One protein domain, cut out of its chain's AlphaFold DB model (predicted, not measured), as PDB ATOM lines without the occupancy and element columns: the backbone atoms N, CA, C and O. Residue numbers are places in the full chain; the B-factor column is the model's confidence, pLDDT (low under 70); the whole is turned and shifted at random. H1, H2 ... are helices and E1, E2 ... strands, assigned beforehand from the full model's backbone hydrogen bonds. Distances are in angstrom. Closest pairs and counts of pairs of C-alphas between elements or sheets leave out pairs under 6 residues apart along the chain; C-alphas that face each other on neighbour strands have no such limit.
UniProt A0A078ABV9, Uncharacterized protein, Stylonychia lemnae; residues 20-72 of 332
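AT A GLANCE: This is residues 20 to 72 of the 332 residues of an uncharacterized protein of Stylonychia lemnae (UniProt A0A078ABV9). Helices H1 and H2 make an open corner, and residues 46 to 61 loop widely from one to the other. Strand E1 precedes H1, with residues 20 to 21 folded back beside it. The printed part has 53 residues, under half of them in named elements, and those elements, in the order E1, H1, H2, are mostly helix; the whole is only just compact, close to loose, with a radius of gyration of the C-alphas of 11.8 A and spans of 30 by 25 by 19 A.

HOW THE PARTS SIT: Begin at residues 20 to 21, antiparallel to residues 27 to 28 of E1, residues 27 to 29, which pairs with no named strand. H1, residues 35 to 45, only just touches H2, residues 62 to 70, with 3 pairs of C-alphas within 8 A, the closest Ile 36 and Thr 68 at 7.2 A. Their tilt is steep, 53 degrees, the same way. Every O i to N i+4 pair is within hydrogen-bond range in H1, 3 of 5 in H2.

IN THESE COORDINATES: Find C-alpha 27 at (46.152, -28.775, -28.658); E1 spans 6.2 A, H1 15.7 A. H2 runs 13.0 A to C-alpha 70 at (41.798, -42.219, -46.852).

THE WHOLE: The printed part has no cut. H1 to H2 is a long link; residues 20 to 33 and 71 to 72 have pLDDT under 70.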
ATOM      1  N   TYR A  20      50.728 -26.403 -28.857       52.91
ATOM      2  CA  TYR A  20      50.402 -25.767 -27.582       52.91
ATOM      3  C   TYR A  20      49.295 -26.536 -26.865       52.91
ATOM      4  O   TYR A  20      48.130 -26.467 -27.261       52.91
ATOM      5  N   GLU A  21      49.657 -27.257 -25.805       47.62
ATOM      6  CA  GLU A  21      48.693 -27.908 -24.921       47.62
ATOM      7  C   GLU A  21      48.036 -26.871 -24.007       47.62
ATOM      8  O   GLU A  21      48.680 -26.213 -23.187       47.62
ATOM      9  N   MET A  22      46.725 -26.730 -24.147       55.25
ATOM     10  CA  MET A  22      45.913 -25.929 -23.252       55.25
ATOM     11  C   MET A  22      45.555 -26.745 -21.997       55.25
ATOM     12  O   MET A  22      45.397 -27.964 -22.074       55.25
ATOM     13  N   PRO A  23      45.343 -26.105 -20.830       38.56
ATOM     14  CA  PRO A  23      45.020 -26.800 -19.576       38.56
ATOM     15  C   PRO A  23      43.742 -27.659 -19.602       38.56
ATOM     16  O   PRO A  23      43.494 -28.419 -18.671       38.56
ATOM     17  N   ASN A  24      42.911 -27.516 -20.635       45.59
ATOM     18  CA  ASN A  24      41.699 -28.296 -20.878       45.59
ATOM     19  C   ASN A  24      41.923 -29.505 -21.813       45.59
ATOM     20  O   ASN A  24      40.950 -30.143 -22.201       45.59
ATOM     21  N   GLY A  25      43.172 -29.807 -22.190       50.31
ATOM     22  CA  GLY A  25      43.532 -30.937 -23.051       50.31
ATOM     23  C   GLY A  25      43.445 -30.660 -24.555       50.31
ATOM     24  O   GLY A  25      43.767 -31.542 -25.346       50.31
ATOM     25  N   CYS A  26      43.051 -29.455 -24.975       52.25
ATOM     26  CA  CYS A  26      43.090 -29.062 -26.381       52.25
ATOM     27  C   CYS A  26      44.527 -28.780 -26.823       52.25
ATOM     28  O   CYS A  26      45.318 -28.230 -26.056       52.25
ATOM     29  N   ILE A  27      44.847 -29.084 -28.078       58.16
ATOM     30  CA  ILE A  27      46.152 -28.775 -28.658       58.16
ATOM     31  C   ILE A  27      45.941 -27.840 -29.839       58.16
ATOM     32  O   ILE A  27      45.291 -28.202 -30.816       58.16
ATOM     33  N   CYS A  28      46.463 -26.620 -29.732       51.84
ATOM     34  CA  CYS A  28      46.476 -25.677 -30.842       51.84
ATOM     35  C   CYS A  28      47.749 -25.929 -31.652       51.84
ATOM     36  O   CYS A  28      48.852 -25.772 -31.124       51.84
ATOM     37  N   CYS A  29      47.595 -26.360 -32.903       54.47
ATOM     38  CA  CYS A  29      48.703 -26.518 -33.834       54.47
ATOM     39  C   CYS A  29      48.587 -25.451 -34.926       54.47
ATOM     40  O   CYS A  29      47.547 -25.322 -35.567       54.47
ATOM     41  N   ALA A  30      49.658 -24.687 -35.137       47.78
ATOM     42  CA  ALA A  30      49.752 -23.711 -36.223       47.78
ATOM     43  C   ALA A  30      50.290 -24.331 -37.531       47.78
ATOM     44  O   ALA A  30      50.639 -23.593 -38.456       47.78
ATOM     45  N   ALA A  31      50.421 -25.664 -37.595       47.91
ATOM     46  CA  ALA A  31      51.103 -26.347 -38.686       47.91
ATOM     47  C   ALA A  31      50.397 -26.104 -40.022       47.91
ATOM     48  O   ALA A  31      49.224 -26.407 -40.224       47.91
ATOM     49  N   LYS A  32      51.171 -25.522 -40.933       45.09
ATOM     50  CA  LYS A  32      50.836 -25.283 -42.334       45.09
ATOM     51  C   LYS A  32      51.272 -26.460 -43.228       45.09
ATOM     52  O   LYS A  32      51.015 -26.415 -44.426       45.09
ATOM     53  N   ASP A  33      51.904 -27.475 -42.628       54.41
ATOM     54  CA  ASP A  33      52.395 -28.710 -43.246       54.41
ATOM     55  C   ASP A  33      51.589 -29.923 -42.734       54.41
ATOM     56  O   ASP A  33      51.018 -29.867 -41.646       54.41
ATOM     57  N   ASP A  34      51.540 -30.972 -43.565       70.12
ATOM     58  CA  ASP A  34      50.690 -32.178 -43.532       70.12
ATOM     59  C   ASP A  34      49.983 -32.503 -42.194       70.12
ATOM     60  O   ASP A  34      50.609 -32.800 -41.167       70.12
ATOM     61  N   LEU A  35      48.642 -32.480 -42.231       76.31
ATOM     62  CA  LEU A  35      47.766 -32.830 -41.112       76.31
ATOM     63  C   LEU A  35      48.113 -34.214 -40.548       76.31
ATOM     64  O   LEU A  35      48.102 -34.378 -39.332       76.31
ATOM     65  N   ILE A  36      48.484 -35.180 -41.393       75.69
ATOM     66  CA  ILE A  36      48.788 -36.545 -40.942       75.69
ATOM     67  C   ILE A  36      50.041 -36.578 -40.084       75.69
ATOM     68  O   ILE A  36      49.993 -37.078 -38.966       75.69
ATOM     69  N   ILE A  37      51.130 -35.948 -40.531       76.38
ATOM     70  CA  ILE A  37      52.391 -35.897 -39.771       76.38
ATOM     71  C   ILE A  37      52.159 -35.277 -38.388       76.38
ATOM     72  O   ILE A  37      52.698 -35.734 -37.375       76.38
ATOM     73  N   THR A  38      51.331 -34.234 -38.345       78.94
ATOM     74  CA  THR A  38      50.951 -33.554 -37.106       78.94
ATOM     75  C   THR A  38      50.204 -34.495 -36.159       78.94
ATOM     76  O   THR A  38      50.491 -34.532 -34.959       78.94
ATOM     77  N   LEU A  39      49.255 -35.263 -36.691       80.62
ATOM     78  CA  LEU A  39      48.447 -36.198 -35.922       80.62
ATOM     79  C   LEU A  39      49.232 -37.442 -35.474       80.62
ATOM     80  O   LEU A  39      49.085 -37.866 -34.329       80.62
ATOM     81  N   ASP A  40      50.123 -37.972 -36.309       78.75
ATOM     82  CA  ASP A  40      51.016 -39.075 -35.941       78.75
ATOM     83  C   ASP A  40      51.967 -38.660 -34.816       78.75
ATOM     84  O   ASP A  40      52.071 -39.347 -33.800       78.75
ATOM     85  N   THR A  41      52.579 -37.475 -34.925       80.19
ATOM     86  CA  THR A  41      53.434 -36.916 -33.860       80.19
ATOM     87  C   THR A  41      52.662 -36.749 -32.547       80.19
ATOM     88  O   THR A  41      53.213 -36.930 -31.454       80.19
ATOM     89  N   LEU A  42      51.379 -36.387 -32.630       81.62
ATOM     90  CA  LEU A  42      50.504 -36.297 -31.469       81.62
ATOM     91  C   LEU A  42      50.268 -37.679 -30.842       81.62
ATOM     92  O   LEU A  42      50.424 -37.818 -29.627       81.62
ATOM     93  N   LEU A  43      49.948 -38.695 -31.643       80.56
ATOM     94  CA  LEU A  43      49.723 -40.056 -31.153       80.56
ATOM     95  C   LEU A  43      50.984 -40.720 -30.595       80.56
ATOM     96  O   LEU A  43      50.891 -41.502 -29.651       80.56
ATOM     97  N   GLU A  44      52.165 -40.412 -31.131       83.44
ATOM     98  CA  GLU A  44      53.433 -40.877 -30.557       83.44
ATOM     99  C   GLU A  44      53.637 -40.345 -29.134       83.44
ATOM    100  O   GLU A  44      54.138 -41.058 -28.261       83.44
ATOM    101  N   LYS A  45      53.231 -39.095 -28.887       83.00
ATOM    102  CA  LYS A  45      53.329 -38.454 -27.569       83.00
ATOM    103  C   LYS A  45      52.196 -38.858 -26.625       83.00
ATOM    104  O   LYS A  45      52.426 -38.895 -25.418       83.00
ATOM    105  N   LYS A  46      51.000 -39.117 -27.159       82.00
ATOM    106  CA  LYS A  46      49.779 -39.455 -26.412       82.00
ATOM    107  C   LYS A  46      49.062 -40.659 -27.038       82.00
ATOM    108  O   LYS A  46      48.026 -40.493 -27.686       82.00
ATOM    109  N   PRO A  47      49.600 -41.878 -26.862       79.56
ATOM    110  CA  PRO A  47      49.011 -43.090 -27.427       79.56
ATOM    111  C   PRO A  47      47.658 -43.469 -26.802       79.56
ATOM    112  O   PRO A  47      46.986 -44.353 -27.322       79.56
ATOM    113  N   GLU A  48      47.273 -42.843 -25.689       82.38
ATOM    114  CA  GLU A  48      46.016 -43.071 -24.969       82.38
ATOM    115  C   GLU A  48      44.810 -42.266 -25.488       82.38
ATOM    116  O   GLU A  48      43.741 -42.338 -24.888       82.38
ATOM    117  N   LEU A  49      44.962 -41.467 -26.549       81.19
ATOM    118  CA  LEU A  49      43.855 -40.683 -27.105       81.19
ATOM    119  C   LEU A  49      42.842 -41.576 -27.833       81.19
ATOM    120  O   LEU A  49      43.178 -42.215 -28.825       81.19
ATOM    121  N   ASP A  50      41.584 -41.536 -27.385       81.25
ATOM    122  CA  ASP A  50      40.477 -42.246 -28.041       81.25
ATOM    123  C   ASP A  50      39.882 -41.462 -29.224       81.25
ATOM    124  O   ASP A  50      39.424 -42.048 -30.203       81.25
ATOM    125  N   TYR A  51      39.870 -40.126 -29.137       84.19
ATOM    126  CA  TYR A  51      39.242 -39.246 -30.127       84.19
ATOM    127  C   TYR A  51      40.063 -37.980 -30.356       84.19
ATOM    128  O   TYR A  51      40.570 -37.371 -29.412       84.19
ATOM    129  N   ILE A  52      40.120 -37.541 -31.614       82.69
ATOM    130  CA  ILE A  52      40.734 -36.278 -32.023       82.69
ATOM    131  C   ILE A  52      39.673 -35.433 -32.726       82.69
ATOM    132  O   ILE A  52      39.045 -35.877 -33.685       82.69
ATOM    133  N   LEU A  53      39.474 -34.201 -32.253       86.50
ATOM    134  CA  LEU A  53      38.635 -33.214 -32.924       86.50
ATOM    135  C   LEU A  53      39.523 -32.254 -33.715       86.50
ATOM    136  O   LEU A  53      40.335 -31.540 -33.130       86.50
ATOM    137  N   VAL A  54      39.336 -32.217 -35.033       85.38
ATOM    138  CA  VAL A  54      40.028 -31.279 -35.920       85.38
ATOM    139  C   VAL A  54      39.093 -30.116 -36.238       85.38
ATOM    140  O   VAL A  54      38.098 -30.280 -36.942       85.38
ATOM    141  N   GLU A  55      39.410 -28.930 -35.720       87.12
ATOM    142  CA  GLU A  55      38.738 -27.696 -36.124       87.12
ATOM    143  C   GLU A  55      39.342 -27.201 -37.438       87.12
ATOM    144  O   GLU A  55      40.537 -26.918 -37.531       87.12
ATOM    145  N   THR A  56      38.510 -27.086 -38.467       83.81
ATOM    146  CA  THR A  56      38.921 -26.519 -39.747       83.81
ATOM    147  C   THR A  56      38.570 -25.034 -39.801       83.81
ATOM    148  O   THR A  56      37.630 -24.565 -39.157       83.81
ATOM    149  N   SER A  57      39.327 -24.254 -40.580       79.31
ATOM    150  CA  SER A  57      38.955 -22.854 -40.808       79.31
ATOM    151  C   SER A  57      37.565 -22.776 -41.451       79.31
ATOM    152  O   SER A  57      37.206 -23.637 -42.251       79.31
ATOM    153  N   GLY A  58      36.808 -21.701 -41.210       78.81
ATOM    154  CA  GLY A  58      35.491 -21.520 -41.844       78.81
ATOM    155  C   GLY A  58      35.516 -21.474 -43.383       78.81
ATOM    156  O   GLY A  58      34.465 -21.551 -44.016       78.81
ATOM    157  N   LEU A  59      36.707 -21.358 -43.985       82.38
ATOM    158  CA  LEU A  59      36.940 -21.373 -45.430       82.38
ATOM    159  C   LEU A  59      37.576 -22.682 -45.934       82.38
ATOM    160  O   LEU A  59      37.916 -22.779 -47.112       82.38
ATOM    161  N   ALA A  60      37.764 -23.669 -45.057       82.94
ATOM    162  CA  ALA A  60      38.341 -24.949 -45.424       82.94
ATOM    163  C   ALA A  60      37.336 -25.790 -46.210       82.94
ATOM    164  O   ALA A  60      36.157 -25.883 -45.849       82.94
ATOM    165  N   ASP A  61      37.839 -26.422 -47.263       84.69
ATOM    166  CA  ASP A  61      37.122 -27.415 -48.044       84.69
ATOM    167  C   ASP A  61      37.158 -28.771 -47.321       84.69
ATOM    168  O   ASP A  61      38.246 -29.338 -47.173       84.69
ATOM    169  N   PRO A  62      36.007 -29.317 -46.879       86.62
ATOM    170  CA  PRO A  62      35.988 -30.591 -46.169       86.62
ATOM    171  C   PRO A  62      36.544 -31.744 -47.004       86.62
ATOM    172  O   PRO A  62      37.148 -32.642 -46.433       86.62
ATOM    173  N   CYS A  63      36.386 -31.715 -48.333       85.62
ATOM    174  CA  CYS A  63      36.860 -32.794 -49.199       85.62
ATOM    175  C   CYS A  63      38.369 -33.025 -49.047       85.62
ATOM    176  O   CYS A  63      38.796 -34.151 -48.811       85.62
ATOM    177  N   GLN A  64      39.166 -31.951 -49.086       83.50
ATOM    178  CA  GLN A  64      40.626 -32.041 -48.970       83.50
ATOM    179  C   GLN A  64      41.051 -32.653 -47.632       83.50
ATOM    180  O   GLN A  64      41.953 -33.485 -47.577       83.50
ATOM    181  N   VAL A  65      40.363 -32.275 -46.555       84.81
ATOM    182  CA  VAL A  65      40.637 -32.798 -45.214       84.81
ATOM    183  C   VAL A  65      40.270 -34.279 -45.131       84.81
ATOM    184  O   VAL A  65      41.081 -35.072 -44.671       84.81
ATOM    185  N   ILE A  66      39.092 -34.663 -45.631       84.19
ATOM    186  CA  ILE A  66      38.611 -36.053 -45.633       84.19
ATOM    187  C   ILE A  66      39.550 -36.960 -46.436       84.19
ATOM    188  O   ILE A  66      39.960 -38.005 -45.940       84.19
ATOM    189  N   GLN A  67      39.942 -36.541 -47.643       80.94
ATOM    190  CA  GLN A  67      40.834 -37.314 -48.515       80.94
ATOM    191  C   GLN A  67      42.184 -37.612 -47.860       80.94
ATOM    192  O   GLN A  67      42.768 -38.660 -48.119       80.94
ATOM    193  N   THR A  68      42.654 -36.734 -46.970       78.56
ATOM    194  CA  THR A  68      43.929 -36.936 -46.275       78.56
ATOM    195  C   THR A  68      43.887 -38.190 -45.382       78.56
ATOM    196  O   THR A  68      44.894 -38.871 -45.245       78.56
ATOM    197  N   PHE A  69      42.720 -38.553 -44.837       76.06
ATOM    198  CA  PHE A  69      42.561 -39.738 -43.981       76.06
ATOM    199  C   PHE A  69      42.391 -41.057 -44.749       76.06
ATOM    200  O   PHE A  69      42.561 -42.114 -44.153       76.06
ATOM    201  N   TRP A  70      42.062 -41.017 -46.043       70.62
ATOM    202  CA  TRP A  70      41.798 -42.219 -46.852       70.62
ATOM    203  C   TRP A  70      42.901 -42.561 -47.851       70.62
ATOM    204  O   TRP A  70      42.988 -43.691 -48.315       70.62
ATOM    205  N   VAL A  71      43.756 -41.601 -48.201       59.81
ATOM    206  CA  VAL A  71      44.884 -41.839 -49.117       59.81
ATOM    207  C   VAL A  71      46.000 -42.655 -48.443       59.81
ATOM    208  O   VAL A  71      46.924 -43.106 -49.120       59.81
ATOM    209  N   ASP A  72      45.903 -42.898 -47.133       55.34
ATOM    210  CA  ASP A  72      47.030 -43.335 -46.316       55.34
ATOM    211  C   ASP A  72      46.936 -44.743 -45.702       55.34
ATOM    212  O   ASP A  72      47.505 -45.027 -44.646       55.34
TER     213      ASP A  72